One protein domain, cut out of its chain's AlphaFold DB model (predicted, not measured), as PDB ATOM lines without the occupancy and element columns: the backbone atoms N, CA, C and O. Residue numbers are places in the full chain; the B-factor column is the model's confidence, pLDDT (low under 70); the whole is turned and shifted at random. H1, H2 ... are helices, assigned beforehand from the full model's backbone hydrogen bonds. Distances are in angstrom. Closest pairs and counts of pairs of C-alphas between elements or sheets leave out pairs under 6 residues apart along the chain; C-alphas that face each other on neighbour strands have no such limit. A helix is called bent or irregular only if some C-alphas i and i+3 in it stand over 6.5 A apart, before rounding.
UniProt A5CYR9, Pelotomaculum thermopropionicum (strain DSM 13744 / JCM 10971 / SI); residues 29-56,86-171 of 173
ATOM      1  N   MET A  29     281.719 564.901 308.278       89.56
ATOM      2  CA  MET A  29     283.164 565.080 308.120       89.56
ATOM      3  C   MET A  29     283.816 563.955 307.305       89.56
ATOM      4  O   MET A  29     284.901 564.137 306.760       89.56
ATOM      5  N   PHE A  30     283.167 562.791 307.194       87.62
ATOM      6  CA  PHE A  30     283.688 561.645 306.444       87.62
ATOM      7  C   PHE A  30     283.477 561.770 304.933       87.62
ATOM      8  O   PHE A  30     284.083 561.012 304.186       87.62
ATOM      9  N   ARG A  31     282.682 562.745 304.472       86.50
ATOM     10  CA  ARG A  31     282.335 562.950 303.056       86.50
ATOM     11  C   ARG A  31     283.537 563.211 302.139       86.50
ATOM     12  O   ARG A  31     283.472 562.915 300.948       86.50
ATOM     13  N   GLU A  32     284.594 563.827 302.664       82.44
ATOM     14  CA  GLU A  32     285.817 564.123 301.901       82.44
ATOM     15  C   GLU A  32     286.811 562.954 301.895       82.44
ATOM     16  O   GLU A  32     287.787 562.969 301.144       82.44
ATOM     17  N   LEU A  33     286.582 561.937 302.729       85.75
ATOM     18  CA  LEU A  33     287.452 560.774 302.800       85.75
ATOM     19  C   LEU A  33     287.142 559.788 301.657       85.75
ATOM     20  O   LEU A  33     286.096 559.865 301.012       85.75
ATOM     21  N   PRO A  34     288.052 558.839 301.365       86.25
ATOM     22  CA  PRO A  34     287.801 557.808 300.363       86.25
ATOM     23  C   PRO A  34     286.486 557.051 300.601       86.25
ATOM     24  O   PRO A  34     286.110 556.814 301.746       86.25
ATOM     25  N   ALA A  35     285.846 556.583 299.522       87.31
ATOM     26  CA  ALA A  35     284.499 555.993 299.538       87.31
ATOM     27  C   ALA A  35     284.284 554.862 300.564       87.31
ATOM     28  O   ALA A  35     283.172 554.677 301.044       87.31
ATOM     29  N   ILE A  36     285.343 554.143 300.939       86.56
ATOM     30  CA  ILE A  36     285.304 553.122 301.994       86.56
ATOM     31  C   ILE A  36     284.830 553.679 303.352       86.56
ATOM     32  O   ILE A  36     284.198 552.969 304.123       86.56
ATOM     33  N   PHE A  37     285.085 554.958 303.640       87.12
ATOM     34  CA  PHE A  37     284.663 555.633 304.872       87.12
ATOM     35  C   PHE A  37     283.233 556.164 304.824       87.12
ATOM     36  O   PHE A  37     282.759 556.713 305.813       87.12
ATOM     37  N   HIS A  38     282.533 555.992 303.704       88.00
ATOM     38  CA  HIS A  38     281.116 556.329 303.602       88.00
ATOM     39  C   HIS A  38     280.215 555.183 304.089       88.00
ATOM     40  O   HIS A  38     279.001 555.349 304.166       88.00
ATOM     41  N   GLU A  39     280.795 554.036 304.451       91.62
ATOM     42  CA  GLU A  39     280.081 552.905 305.039       91.62
ATOM     43  C   GLU A  39     279.906 553.099 306.556       91.62
ATOM     44  O   GLU A  39     280.862 552.976 307.329       91.62
ATOM     45  N   SER A  40     278.671 553.346 307.009       91.38
ATOM     46  CA  SER A  40     278.329 553.518 308.434       91.38
ATOM     47  C   SER A  40     278.784 552.326 309.291       91.38
ATOM     48  O   SER A  40     279.374 552.503 310.358       91.38
ATOM     49  N   ALA A  41     278.643 551.101 308.776       90.56
ATOM     50  CA  ALA A  41     279.088 549.874 309.442       90.56
ATOM     51  C   ALA A  41     280.610 549.801 309.692       90.56
ATOM     52  O   ALA A  41     281.048 549.093 310.608       90.56
ATOM     53  N   LEU A  42     281.421 550.496 308.883       90.44
ATOM     54  CA  LEU A  42     282.859 550.628 309.109       90.44
ATOM     55  C   LEU A  42     283.135 551.684 310.181       90.44
ATOM     56  O   LEU A  42     283.885 551.408 311.120       90.44
ATOM     57  N   ILE A  43     282.516 552.861 310.059       91.62
ATOM     58  CA  ILE A  43     282.701 553.980 310.995       91.62
ATOM     59  C   ILE A  43     282.306 553.586 312.420       91.62
ATOM     60  O   ILE A  43     283.003 553.926 313.375       91.62
ATOM     61  N   ASP A  44     281.273 552.762 312.574       92.81
ATOM     62  CA  ASP A  44     280.828 552.296 313.883       92.81
ATOM     63  C   ASP A  44     281.899 551.480 314.626       92.81
ATOM     64  O   ASP A  44     281.944 551.466 315.856       92.81
ATOM     65  N   ARG A  45     282.859 550.880 313.914       92.56
ATOM     66  CA  ARG A  45     283.975 550.132 314.519       92.56
ATOM     67  C   ARG A  45     285.103 551.023 315.054       92.56
ATOM     68  O   ARG A  45     285.996 550.504 315.722       92.56
ATOM     69  N   PHE A  46     285.094 552.332 314.793       93.81
ATOM     70  CA  PHE A  46     286.104 553.252 315.325       93.81
ATOM     71  C   PHE A  46     285.811 553.620 316.773       93.81
ATOM     72  O   PHE A  46     284.741 554.127 317.091       93.81
ATOM     73  N   HIS A  47     286.779 553.437 317.670       95.69
ATOM     74  CA  HIS A  47     286.540 553.733 319.085       95.69
ATOM     75  C   HIS A  47     286.416 555.230 319.378       95.69
ATOM     76  O   HIS A  47     285.675 555.611 320.275       95.69
ATOM     77  N   GLY A  48     287.130 556.082 318.645       94.81
ATOM     78  CA  GLY A  48     287.124 557.507 318.926       94.81
ATOM     79  C   GLY A  48     287.644 558.353 317.779       94.81
ATOM     80  O   GLY A  48     288.379 557.874 316.917       94.81
ATOM     81  N   PHE A  49     287.259 559.624 317.808       93.50
ATOM     82  CA  PHE A  49     287.671 560.644 316.855       93.50
ATOM     83  C   PHE A  49     288.386 561.783 317.586       93.50
ATOM     84  O   PHE A  49     287.851 562.336 318.548       93.50
ATOM     85  N   ILE A  50     289.582 562.152 317.123       91.88
ATOM     86  CA  ILE A  50     290.317 563.312 317.638       91.88
ATOM     87  C   ILE A  50     290.139 564.465 316.658       91.88
ATOM     88  O   ILE A  50     290.530 564.381 315.496       91.88
ATOM     89  N   LYS A  51     289.576 565.568 317.147       89.12
ATOM     90  CA  LYS A  51     289.406 566.803 316.378       89.12
ATOM     91  C   LYS A  51     290.746 567.515 316.260       89.12
ATOM     92  O   LYS A  51     291.209 568.130 317.219       89.12
ATOM     93  N   GLY A  52     291.364 567.444 315.083       85.62
ATOM     94  CA  GLY A  52     292.690 568.020 314.844       85.62
ATOM     95  C   GLY A  52     292.779 569.523 315.137       85.62
ATOM     96  O   GLY A  52     293.818 569.989 315.586       85.62
ATOM     97  N   TRP A  53     291.688 570.277 314.978       85.94
ATOM     98  CA  TRP A  53     291.660 571.724 315.240       85.94
ATOM     99  C   TRP A  53     291.673 572.104 316.730       85.94
ATOM    100  O   TRP A  53     291.893 573.268 317.053       85.94
ATOM    101  N   HIS A  54     291.478 571.153 317.650       85.31
ATOM    102  CA  HIS A  54     291.741 571.379 319.079       85.31
ATOM    103  C   HIS A  54     293.222 571.202 319.434       85.31
ATOM    104  O   HIS A  54     293.646 571.602 320.518       85.31
ATOM    105  N   VAL A  55     294.015 570.599 318.542       85.50
ATOM    106  CA  VAL A  55     295.442 570.387 318.768       85.50
ATOM    107  C   VAL A  55     296.177 571.682 318.420       85.50
ATOM    108  O   VAL A  55     296.137 572.123 317.267       85.50
ATOM    109  N   PRO A  56     296.856 572.324 319.386       86.56
ATOM    110  CA  PRO A  56     297.584 573.549 319.106       86.56
ATOM    111  C   PRO A  56     298.721 573.269 318.125       86.56
ATOM    112  O   PRO A  56     299.397 572.239 318.191       86.56
ATOM    113  N   SER A  86     296.106 544.513 334.061       94.56
ATOM    114  CA  SER A  86     295.727 545.225 335.295       94.56
ATOM    115  C   SER A  86     294.987 546.539 335.021       94.56
ATOM    116  O   SER A  86     293.920 546.765 335.581       94.56
ATOM    117  N   TYR A  87     295.454 547.350 334.068       95.69
ATOM    118  CA  TYR A  87     294.774 548.592 333.673       95.69
ATOM    119  C   TYR A  87     293.335 548.372 333.195       95.69
ATOM    120  O   TYR A  87     292.457 549.184 333.480       95.69
ATOM    121  N   ARG A  88     293.076 547.280 332.463       95.62
ATOM    122  CA  ARG A  88     291.718 546.957 332.011       95.62
ATOM    123  C   ARG A  88     290.838 546.568 333.196       95.62
ATOM    124  O   ARG A  88     289.705 547.027 333.260       95.62
ATOM    125  N   ALA A  89     291.374 545.790 334.135       95.12
ATOM    126  CA  ALA A  89     290.667 545.439 335.363       95.12
ATOM    127  C   ALA A  89     290.306 546.688 336.186       95.12
ATOM    128  O   ALA A  89     289.155 546.824 336.586       95.12
ATOM    129  N   VAL A  90     291.235 547.641 336.338       94.81
ATOM    130  CA  VAL A  90     290.980 548.927 337.018       94.81
ATOM    131  C   VAL A  90     289.851 549.706 336.340       94.81
ATOM    132  O   VAL A  90     288.946 550.192 337.010       94.81
ATOM    133  N   VAL A  91     289.863 549.809 335.008       96.06
ATOM    134  CA  VAL A  91     288.788 550.481 334.259       96.06
ATOM    135  C   VAL A  91     287.447 549.766 334.435       96.06
ATOM    136  O   VAL A  91     286.421 550.424 334.599       96.06
ATOM    137  N   ASP A  92     287.436 548.434 334.389       95.00
ATOM    138  CA  ASP A  92     286.216 547.643 334.562       95.00
ATOM    139  C   ASP A  92     285.635 547.768 335.980       95.00
ATOM    140  O   ASP A  92     284.414 547.744 336.126       95.00
ATOM    141  N   GLU A  93     286.480 547.944 336.996       93.19
ATOM    142  CA  GLU A  93     286.074 548.170 338.387       93.19
ATOM    143  C   GLU A  93     285.570 549.606 338.621       93.19
ATOM    144  O   GLU A  93     284.566 549.815 339.303       93.19
ATOM    145  N   LEU A  94     286.218 550.602 338.003       93.75
ATOM    146  CA  LEU A  94     285.842 552.011 338.134       93.75
ATOM    147  C   LEU A  94     284.545 552.360 337.403       93.75
ATOM    148  O   LEU A  94     283.829 553.253 337.848       93.75
ATOM    149  N   LEU A  95     284.244 551.724 336.268       95.00
ATOM    150  CA  LEU A  95     283.114 552.119 335.425       95.00
ATOM    151  C   LEU A  95     281.819 551.374 335.769       95.00
ATOM    152  O   LEU A  95     281.696 550.163 335.601       95.00
ATOM    153  N   ILE A  96     280.784 552.142 336.101       94.69
ATOM    154  CA  ILE A  96     279.402 551.678 336.205       94.69
ATOM    155  C   ILE A  96     278.735 551.845 334.840       94.69
ATOM    156  O   ILE A  96     278.466 552.961 334.387       94.69
ATOM    157  N   VAL A  97     278.443 550.716 334.191       94.06
ATOM    158  CA  VAL A  97     277.803 550.667 332.870       94.06
ATOM    159  C   VAL A  97     276.309 550.329 333.013       94.06
ATOM    160  O   VAL A  97     275.972 549.331 333.658       94.06
ATOM    161  N   PRO A  98     275.391 551.103 332.402       92.81
ATOM    162  CA  PRO A  98     273.966 550.773 332.378       92.81
ATOM    163  C   PRO A  98     273.681 549.426 331.694       92.81
ATOM    164  O   PRO A  98     274.278 549.104 330.671       92.81
ATOM    165  N   LYS A  99     272.700 548.658 332.190       89.00
ATOM    166  CA  LYS A  99     272.364 547.321 331.644       89.00
ATOM    167  C   LYS A  99     271.974 547.316 330.158       89.00
ATOM    168  O   LYS A  99     272.162 546.305 329.496       89.00
ATOM    169  N   GLY A 100     271.398 548.413 329.664       89.31
ATOM    170  CA  GLY A 100     270.985 548.572 328.265       89.31
ATOM    171  C   GLY A 100     271.993 549.324 327.397       89.31
ATOM    172  O   GLY A 100     271.625 549.764 326.313       89.31
ATOM    173  N   ALA A 101     273.218 549.548 327.883       91.19
ATOM    174  CA  ALA A 101     274.236 550.252 327.118       91.19
ATOM    175  C   ALA A 101     274.651 549.447 325.880       91.19
ATOM    176  O   ALA A 101     274.821 548.226 325.941       91.19
ATOM    177  N   ASP A 102     274.854 550.147 324.764       92.50
ATOM    178  CA  ASP A 102     275.397 549.532 323.560       92.50
ATOM    179  C   ASP A 102     276.789 548.945 323.850       92.50
ATOM    180  O   ASP A 102     277.657 549.577 324.465       92.50
ATOM    181  N   THR A 103     276.999 547.696 323.433       92.19
ATOM    182  CA  THR A 103     278.231 546.958 323.740       92.19
ATOM    183  C   THR A 103     279.439 547.548 323.014       92.19
ATOM    184  O   THR A 103     280.542 547.539 323.559       92.19
ATOM    185  N   ARG A 104     279.253 548.085 321.803       93.25
ATOM    186  CA  ARG A 104     280.329 548.654 320.987       93.25
ATOM    187  C   ARG A 104     280.758 550.014 321.528       93.25
ATOM    188  O   ARG A 104     281.958 550.247 321.655       93.25
ATOM    189  N   ASP A 105     279.805 550.855 321.922       95.38
ATOM    190  CA  ASP A 105     280.076 552.127 322.601       95.38
ATOM    191  C   ASP A 105     280.790 551.907 323.935       95.38
ATOM    192  O   ASP A 105     281.808 552.540 324.219       95.38
ATOM    193  N   THR A 106     280.296 550.955 324.730       96.06
ATOM    194  CA  THR A 106     280.895 550.609 326.023       96.06
ATOM    195  C   THR A 106     282.329 550.110 325.857       96.06
ATOM    196  O   THR A 106     283.229 550.563 326.565       96.06
ATOM    197  N   GLU A 107     282.567 549.194 324.916       96.00
ATOM    198  CA  GLU A 107     283.906 548.657 324.673       96.00
ATOM    199  C   GLU A 107     284.854 549.733 324.131       96.00
ATOM    200  O   GLU A 107     286.001 549.815 324.573       96.00
ATOM    201  N   ALA A 108     284.383 550.603 323.234       96.62
ATOM    202  CA  ALA A 108     285.160 551.731 322.736       96.62
ATOM    203  C   ALA A 108     285.641 552.641 323.873       96.62
ATOM    204  O   ALA A 108     286.838 552.923 323.967       96.62
ATOM    205  N   ILE A 109     284.734 553.037 324.773       97.56
ATOM    206  CA  ILE A 109     285.067 553.871 325.934       97.56
ATOM    207  C   ILE A 109     286.056 553.147 326.847       97.56
ATOM    208  O   ILE A 109     287.096 553.709 327.182       97.56
ATOM    209  N   LYS A 110     285.799 551.882 327.203       97.19
ATOM    210  CA  LYS A 110     286.695 551.097 328.069       97.19
ATOM    211  C   LYS A 110     288.105 550.979 327.495       97.19
ATOM    212  O   LYS A 110     289.084 551.139 328.228       97.19
ATOM    213  N   ARG A 111     288.235 550.734 326.187       96.00
ATOM    214  CA  ARG A 111     289.539 550.649 325.512       96.00
ATOM    215  C   ARG A 111     290.263 551.989 325.476       96.00
ATOM    216  O   ARG A 111     291.469 552.007 325.711       96.00
ATOM    217  N   LEU A 112     289.548 553.087 325.224       97.31
ATOM    218  CA  LEU A 112     290.116 554.435 325.279       97.31
ATOM    219  C   LEU A 112     290.594 554.775 326.697       97.31
ATOM    220  O   LEU A 112     291.757 555.130 326.860       97.31
ATOM    221  N   CYS A 113     289.762 554.563 327.722       97.56
ATOM    222  CA  CYS A 113     290.148 554.758 329.124       97.56
ATOM    223  C   CYS A 113     291.377 553.922 329.501       97.56
ATOM    224  O   CYS A 113     292.298 554.438 330.121       97.56
ATOM    225  N   THR A 114     291.425 552.652 329.084       96.94
ATOM    226  CA  THR A 114     292.579 551.770 329.336       96.94
ATOM    227  C   THR A 114     293.853 552.321 328.689       96.94
ATOM    228  O   THR A 114     294.924 552.272 329.289       96.94
ATOM    229  N   GLY A 115     293.753 552.849 327.464       95.75
ATOM    230  CA  GLY A 115     294.872 553.485 326.768       95.75
ATOM    231  C   GLY A 115     295.351 554.757 327.468       95.75
ATOM    232  O   GLY A 115     296.550 554.907 327.697       95.75
ATOM    233  N   PHE A 116     294.428 555.635 327.867       96.94
ATOM    234  CA  PHE A 116     294.762 556.840 328.628       96.94
ATOM    235  C   PHE A 116     295.416 556.508 329.964       96.94
ATOM    236  O   PHE A 116     296.425 557.116 330.303       96.94
ATOM    237  N   LEU A 117     294.917 555.497 330.674       96.00
ATOM    238  CA  LEU A 117     295.485 555.079 331.949       96.00
ATOM    239  C   LEU A 117     296.940 554.614 331.792       96.00
ATOM    240  O   LEU A 117     297.805 555.060 332.536       96.00
ATOM    241  N   LYS A 118     297.236 553.810 330.763       95.44
ATOM    242  CA  LYS A 118     298.607 553.364 330.449       95.44
ATOM    243  C   LYS A 118     299.559 554.527 330.153       95.44
ATOM    244  O   LYS A 118     300.719 554.473 330.547       95.44
ATOM    245  N   LEU A 119     299.081 555.553 329.448       94.44
ATOM    246  CA  LEU A 119     299.909 556.680 329.006       94.44
ATOM    247  C   LEU A 119     300.090 557.755 330.085       94.44
ATOM    248  O   LEU A 119     301.184 558.292 330.229       94.44
ATOM    249  N   LEU A 120     299.024 558.085 330.812       95.19
ATOM    250  CA  LEU A 120     298.985 559.213 331.747       95.19
ATOM    251  C   LEU A 120     299.241 558.778 333.193       95.19
ATOM    252  O   LEU A 120     299.844 559.521 333.963       95.19
ATOM    253  N   PHE A 121     298.835 557.559 333.549       95.31
ATOM    254  CA  PHE A 121     298.929 557.020 334.905       95.31
ATOM    255  C   PHE A 121     299.561 555.620 334.899       95.31
ATOM    256  O   PHE A 121     298.949 554.654 335.356       95.31
ATOM    257  N   PRO A 122     300.811 555.463 334.420       92.25
ATOM    258  CA  PRO A 122     301.443 554.146 334.313       92.25
ATOM    259  C   PRO A 122     301.591 553.423 335.667       92.25
ATOM    260  O   PRO A 122     301.740 552.209 335.699       92.25
ATOM    261  N   HIS A 123     301.502 554.135 336.792       90.94
ATOM    262  CA  HIS A 123     301.533 553.583 338.151       90.94
ATOM    263  C   HIS A 123     300.163 553.082 338.660       90.94
ATOM    264  O   HIS A 123     300.099 552.368 339.665       90.94
ATOM    265  N   ALA A 124     299.064 553.442 337.991       91.25
ATOM    266  CA  ALA A 124     297.692 553.161 338.410       91.25
ATOM    267  C   ALA A 124     297.226 551.751 338.001       91.25
ATOM    268  O   ALA A 124     296.244 551.573 337.283       91.25
ATOM    269  N   VAL A 125     297.947 550.730 338.470       88.25
ATOM    270  CA  VAL A 125     297.609 549.307 338.260       88.25
ATOM    271  C   VAL A 125     296.587 548.767 339.274       88.25
ATOM    272  O   VAL A 125     296.200 547.604 339.207       88.25
ATOM    273  N   SER A 126     296.139 549.608 340.208       89.25
ATOM    274  CA  SER A 126     295.068 549.336 341.173       89.25
ATOM    275  C   SER A 126     294.265 550.611 341.447       89.25
ATOM    276  O   SER A 126     294.802 551.718 341.350       89.25
ATOM    277  N   MET A 127     292.996 550.471 341.851       85.69
ATOM    278  CA  MET A 127     292.134 551.615 342.190       85.69
ATOM    279  C   MET A 127     292.684 552.495 343.320       85.69
ATOM    280  O   MET A 127     292.431 553.692 343.344       85.69
ATOM    281  N   SER A 128     293.470 551.926 344.237       86.81
ATOM    282  CA  SER A 128     294.096 552.670 345.336       86.81
ATOM    283  C   SER A 128     295.097 553.730 344.873       86.81
ATOM    284  O   SER A 128     295.423 554.636 345.635       86.81
ATOM    285  N   ASN A 129     295.614 553.597 343.650       87.69
ATOM    286  CA  ASN A 129     296.708 554.411 343.130       87.69
ATOM    287  C   ASN A 129     296.217 555.480 342.143       87.69
ATOM    288  O   ASN A 129     297.028 556.018 341.392       87.69
ATOM    289  N   LEU A 130     294.909 555.751 342.098       89.62
ATOM    290  CA  LEU A 130     294.306 556.678 341.146       89.62
ATOM    291  C   LEU A 130     293.150 557.451 341.779       89.62
ATOM    292  O   LEU A 130     292.210 556.857 342.307       89.62
ATOM    293  N   GLY A 131     293.173 558.778 341.673       91.06
ATOM    294  CA  GLY A 131     292.021 559.589 342.044       91.06
ATOM    295  C   GLY A 131     290.874 559.407 341.048       91.06
ATOM    296  O   GLY A 131     291.058 559.573 339.843       91.06
ATOM    297  N   VAL A 132     289.655 559.146 341.536       91.88
ATOM    298  CA  VAL A 132     288.456 559.035 340.673       91.88
ATOM    299  C   VAL A 132     288.248 560.301 339.842       91.88
ATOM    300  O   VAL A 132     287.906 560.219 338.666       91.88
ATOM    301  N   ASN A 133     288.501 561.477 340.423       93.38
ATOM    302  CA  ASN A 133     288.386 562.752 339.713       93.38
ATOM    303  C   ASN A 133     289.404 562.871 338.572       93.38
ATOM    304  O   ASN A 133     289.030 563.279 337.477       93.38
ATOM    305  N   GLU A 134     290.652 562.456 338.797       94.12
ATOM    306  CA  GLU A 134     291.691 562.457 337.760       94.12
ATOM    307  C   GLU A 134     291.341 561.470 336.643       94.12
ATOM    308  O   GLU A 134     291.431 561.798 335.463       94.12
ATOM    309  N   PHE A 135     290.859 560.277 336.997       95.75
ATOM    310  CA  PHE A 135     290.378 559.312 336.015       95.75
ATOM    311  C   PHE A 135     289.209 559.863 335.189       95.75
ATOM    312  O   PHE A 135     289.187 559.715 333.965       95.75
ATOM    313  N   MET A 136     288.244 560.525 335.831       95.62
ATOM    314  CA  MET A 136     287.126 561.152 335.128       95.62
ATOM    315  C   MET A 136     287.605 562.236 334.164       95.62
ATOM    316  O   MET A 136     287.210 562.232 332.999       95.62
ATOM    317  N   GLU A 137     288.466 563.139 334.630       96.06
ATOM    318  CA  GLU A 137     288.957 564.282 333.860       96.06
ATOM    319  C   GLU A 137     289.835 563.861 332.678       96.06
ATOM    320  O   GLU A 137     289.627 564.334 331.562       96.06
ATOM    321  N   TYR A 138     290.780 562.948 332.907       96.69
ATOM    322  CA  TYR A 138     291.827 562.626 331.938       96.69
ATOM    323  C   TYR A 138     291.573 561.347 331.135       96.69
ATOM    324  O   TYR A 138     292.190 561.168 330.086       96.69
ATOM    325  N   CYS A 139     290.674 560.462 331.580       97.19
ATOM    326  CA  CYS A 139     290.384 559.202 330.886       97.19
ATOM    327  C   CYS A 139     288.932 559.128 330.402       97.19
ATOM    328  O   CYS A 139     288.695 559.048 329.196       97.19
ATOM    329  N   LEU A 140     287.956 559.169 331.318       97.06
ATOM    330  CA  LEU A 140     286.551 558.913 330.978       97.06
ATOM    331  C   LEU A 140     285.934 560.025 330.126       97.06
ATOM    332  O   LEU A 140     285.368 559.733 329.075       97.06
ATOM    333  N   ASN A 141     286.049 561.288 330.544       96.06
ATOM    334  CA  ASN A 141     285.452 562.406 329.813       96.06
ATOM    335  C   ASN A 141     286.016 562.515 328.383       96.06
ATOM    336  O   ASN A 141     285.214 562.570 327.445       96.06
ATOM    337  N   PRO A 142     287.348 562.462 328.160       96.38
ATOM    338  CA  PRO A 142     287.904 562.431 326.811       96.38
ATOM    339  C   PRO A 142     287.423 561.222 326.001       96.38
ATOM    340  O   PRO A 142     287.020 561.390 324.852       96.38
ATOM    341  N   ALA A 143     287.398 560.019 326.590       97.50
ATOM    342  CA  ALA A 143     286.938 558.812 325.904       97.50
ATOM    343  C   ALA A 143     285.473 558.913 325.450       97.50
ATOM    344  O   ALA A 143     285.155 558.609 324.297       97.50
ATOM    345  N   CYS A 144     284.590 559.394 326.328       96.56
ATOM    346  CA  CYS A 144     283.184 559.633 326.017       96.56
ATOM    347  C   CYS A 144     283.021 560.673 324.906       96.56
ATOM    348  O   CYS A 144     282.274 560.426 323.964       96.56
ATOM    349  N   LEU A 145     283.742 561.797 324.968       95.06
ATOM    350  CA  LEU A 145     283.702 562.834 323.929       95.06
ATOM    351  C   LEU A 145     284.158 562.292 322.568       95.06
ATOM    352  O   LEU A 145     283.494 562.513 321.559       95.06
ATOM    353  N   MET A 146     285.259 561.538 322.544       95.94
ATOM    354  CA  MET A 146     285.789 560.941 321.319       95.94
ATOM    355  C   MET A 146     284.809 559.948 320.684       95.94
ATOM    356  O   MET A 146     284.665 559.944 319.459       95.94
ATOM    357  N   ARG A 147     284.134 559.113 321.488       96.44
ATOM    358  CA  ARG A 147     283.126 558.163 320.985       96.44
ATOM    359  C   ARG A 147     281.815 558.859 320.607       96.44
ATOM    360  O   ARG A 147     281.212 558.491 319.603       96.44
ATOM    361  N   ALA A 148     281.416 559.901 321.334       95.25
ATOM    362  CA  ALA A 148     280.245 560.714 321.012       95.25
ATOM    363  C   ALA A 148     280.370 561.371 319.632       95.25
ATOM    364  O   ALA A 148     279.413 561.362 318.862       95.25
ATOM    365  N   THR A 149     281.558 561.872 319.270       94.56
ATOM    366  CA  THR A 149     281.797 562.396 317.918       94.56
ATOM    367  C   THR A 149     281.582 561.314 316.851       94.56
ATOM    368  O   THR A 149     280.946 561.599 315.840       94.56
ATOM    369  N   ILE A 150     282.018 560.066 317.076       94.69
ATOM    370  CA  ILE A 150     281.735 558.953 316.149       94.69
ATOM    371  C   ILE A 150     280.225 558.709 316.024       94.69
ATOM    372  O   ILE A 150     279.718 558.649 314.908       94.69
ATOM    373  N   ARG A 151     279.489 558.629 317.143       94.69
ATOM    374  CA  ARG A 151     278.026 558.432 317.140       94.69
ATOM    375  C   ARG A 151     277.282 559.529 316.395       94.69
ATOM    376  O   ARG A 151     276.397 559.239 315.596       94.69
ATOM    377  N   LYS A 152     277.675 560.780 316.614       94.50
ATOM    378  CA  LYS A 152     277.096 561.923 315.912       94.50
ATOM    379  C   LYS A 152     277.326 561.840 314.406       94.50
ATOM    380  O   LYS A 152     276.405 562.037 313.623       94.50
ATOM    381  N   GLN A 153     278.543 561.502 313.990       93.38
ATOM    382  CA  GLN A 153     278.856 561.347 312.571       93.38
ATOM    383  C   GLN A 153     278.110 560.166 311.940       93.38
ATOM    384  O   GLN A 153     277.624 560.304 310.823       93.38
ATOM    385  N   LEU A 154     277.931 559.055 312.664       94.25
ATOM    386  CA  LEU A 154     277.085 557.944 312.219       94.25
ATOM    387  C   LEU A 154     275.643 558.382 311.990       94.25
ATOM    388  O   LEU A 154     275.107 558.086 310.934       94.25
ATOM    389  N   HIS A 155     275.048 559.123 312.927       93.88
ATOM    390  CA  HIS A 155     273.684 559.631 312.775       93.88
ATOM    391  C   HIS A 155     273.531 560.545 311.548       93.88
ATOM    392  O   HIS A 155     272.553 560.451 310.810       93.88
ATOM    393  N   LEU A 156     274.521 561.409 311.295       92.88
ATOM    394  CA  LEU A 156     274.541 562.284 310.117       92.88
ATOM    395  C   LEU A 156     274.729 561.517 308.801       92.88
ATOM    396  O   LEU A 156     274.293 561.988 307.750       92.88
ATOM    397  N   MET A 157     275.414 560.373 308.838       91.88
ATOM    398  CA  MET A 157     275.585 559.487 307.686       91.88
ATOM    399  C   MET A 157     274.349 558.616 307.442       91.88
ATOM    400  O   MET A 157     274.013 558.346 306.292       91.88
ATOM    401  N   ASP A 158     273.703 558.174 308.518       90.88
ATOM    402  CA  ASP A 158     272.659 557.163 308.521       90.88
ATOM    403  C   ASP A 158     271.732 557.369 309.732       90.88
ATOM    404  O   ASP A 158     272.107 557.154 310.889       90.88
ATOM    405  N   SER A 159     270.492 557.782 309.460       88.75
ATOM    406  CA  SER A 159     269.527 558.157 310.495       88.75
ATOM    407  C   SER A 159     269.024 556.981 311.339       88.75
ATOM    408  O   SER A 159     268.311 557.210 312.316       88.75
ATOM    409  N   GLU A 160     269.353 555.734 310.980       89.12
ATOM    410  CA  GLU A 160     269.046 554.558 311.804       89.12
ATOM    411  C   GLU A 160     269.840 554.549 313.120       89.12
ATOM    412  O   GLU A 160     269.387 554.002 314.130       89.12
ATOM    413  N   TYR A 161     271.011 555.191 313.144       88.81
ATOM    414  CA  TYR A 161     271.843 555.297 314.338       88.81
ATOM    415  C   TYR A 161     271.369 556.445 315.228       88.81
ATOM    416  O   TYR A 161     271.165 557.559 314.762       88.81
ATOM    417  N   SER A 162     271.234 556.216 316.537       87.88
ATOM    418  CA  SER A 162     270.920 557.291 317.488       87.88
ATOM    419  C   SER A 162     272.165 558.103 317.869       87.88
ATOM    420  O   SER A 162     273.257 557.556 318.019       87.88
ATOM    421  N   GLU A 163     272.007 559.397 318.145       84.44
ATOM    422  CA  GLU A 163     273.106 560.215 318.691       84.44
ATOM    423  C   GLU A 163     273.417 559.916 320.169       84.44
ATOM    424  O   GLU A 163     274.441 560.353 320.695       84.44
ATOM    425  N   GLY A 164     272.532 559.189 320.857       85.25
ATOM    426  CA  GLY A 164     272.629 558.950 322.293       85.25
ATOM    427  C   GLY A 164     273.876 558.157 322.682       85.25
ATOM    428  O   GLY A 164     274.171 557.121 322.091       85.25
ATOM    429  N   MET A 165     274.564 558.628 323.722       90.50
ATOM    430  CA  MET A 165     275.666 557.919 324.370       90.50
ATOM    431  C   MET A 165     275.182 557.208 325.639       90.50
ATOM    432  O   MET A 165     274.299 557.728 326.326       90.50
ATOM    433  N   PRO A 166     275.761 556.050 326.001       85.75
ATOM    434  CA  PRO A 166     275.465 555.417 327.278       85.75
ATOM    435  C   PRO A 166     275.907 556.308 328.450       85.75
ATOM    436  O   PRO A 166     277.010 556.854 328.447       85.75
ATOM    437  N   GLU A 167     275.070 556.413 329.487       88.69
ATOM    438  CA  GLU A 167     275.395 557.125 330.732       88.69
ATOM    439  C   GLU A 167     276.374 556.322 331.604       88.69
ATOM    440  O   GLU A 167     276.010 555.779 332.650       88.69
ATOM    441  N   ILE A 168     277.626 556.217 331.164       89.81
ATOM    442  CA  ILE A 168     278.688 555.569 331.934       89.81
ATOM    443  C   ILE A 168     279.162 556.521 333.035       89.81
ATOM    444  O   ILE A 168     279.485 557.680 332.773       89.81
ATOM    445  N   LYS A 169     279.205 556.029 334.276       89.81
ATOM    446  CA  LYS A 169     279.615 556.796 335.465       89.81
ATOM    447  C   LYS A 169     280.769 556.093 336.166       89.81
ATOM    448  O   LYS A 169     280.977 554.902 335.956       89.81
ATOM    449  N   CYS A 170     281.501 556.814 337.008       88.38
ATOM    450  CA  CYS A 170     282.469 556.181 337.900       88.38
ATOM    451  C   CYS A 170     281.785 555.691 339.181       88.38
ATOM    452  O   CYS A 170     280.851 556.330 339.671       88.38
ATOM    453  N   ALA A 171     282.262 554.577 339.728       80.25
ATOM    454  CA  ALA A 171     281.947 554.174 341.085       80.25
ATOM    455  C   ALA A 171     282.479 555.242 342.047       80.25
ATOM    456  O   ALA A 171     283.653 555.610 342.000       80.25
TER     457      ALA A 171
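What this domain is: This is residues 29 to 56 and 86 to 171 of the 173 residues of a protein of Pelotomaculum thermopropionicum (strain DSM 13744 / JCM 10971 / SI) (UniProt A5CYR9). What does the eye meet first? A long helix, H6, is crossed by a shorter one, H5, the two making a helical hairpin; H4 packs on H5, and the short helices H1, H2 and H3 gather near the last residues of H6. After H6, residues 158 to 171 fold back, and residues 169 to 170 pair with 95 to 96. How much is named, and how large is it? The printed part has 114 residues with six named helices, H1 to H6 in chain order, and no named strand; the class is all helix, with 65 residues in named elements. It is compact, with a radius of gyration of the C-alphas of 15.1 A, and flat, spanning 46 by 37 by 19 A.

How they stand to each other: How do the first helices stand? H1, residues 29 to 32, and H2, residues 35 to 38, touch only at the corner by their link, the closest C-alphas being those of Phe 30 and Phe 37, 6.3 A apart. H3, residues 40 to 43, touches residues 150 to 157 of H6, residues 132 to 157, with the C-alphas of Ser 40 and Leu 154 closest at 6.0 A. What follows beyond the cut? H4, residues 86 to 94, touches residues 110 to 118 of H5, residues 103 to 120, at a steep tilt of 58 degrees, opposite ways; the closest C-alphas, of Arg 88 and Thr 114, are 5.6 A apart. The hairpin of H5 and H6 has a steep tilt of 43 degrees, opposite ways, and the closest C-alphas, of Cys 113 and Cys 139, are 4.8 A apart. How do the backbones run? Every O i to N i+4 pair is within hydrogen-bond range in H4 and H5, and 18 of 22 in H6; H1, H2 and H3 are too short for such a pair.

Where its parts are: Where do the elements begin and end? H1 begins at C-alpha 29, (283.164, 565.080, 308.120), and H6 ends at C-alpha 157, (275.585, 559.487, 307.686). How long are the longer helices? H4 measures 12.3 A from first to last C-alpha, H5 25.4 A and H6 35.4 A. Are any uneven? H6 has a kink of 30 degrees near residue 141. H1 and H6 are only just irregular: C-alphas 29 and 32 are 6.8 A apart, and C-alphas 138 and 141 are 6.7 A apart.

The domain as a whole: How far does it reach? The two C-alphas farthest apart, of Ala 35 and Ser 128, are 46.9 A apart. Where is it broken or long in its links? Residues 57 to 85 are not printed, and C-alphas 56 and 86 are 32.7 A apart across the cut; the link from H5 to H6 is long, with 11 residues. How sure is the model? The mean pLDDT of the printed part is 92.1, and no printed residue is under 70.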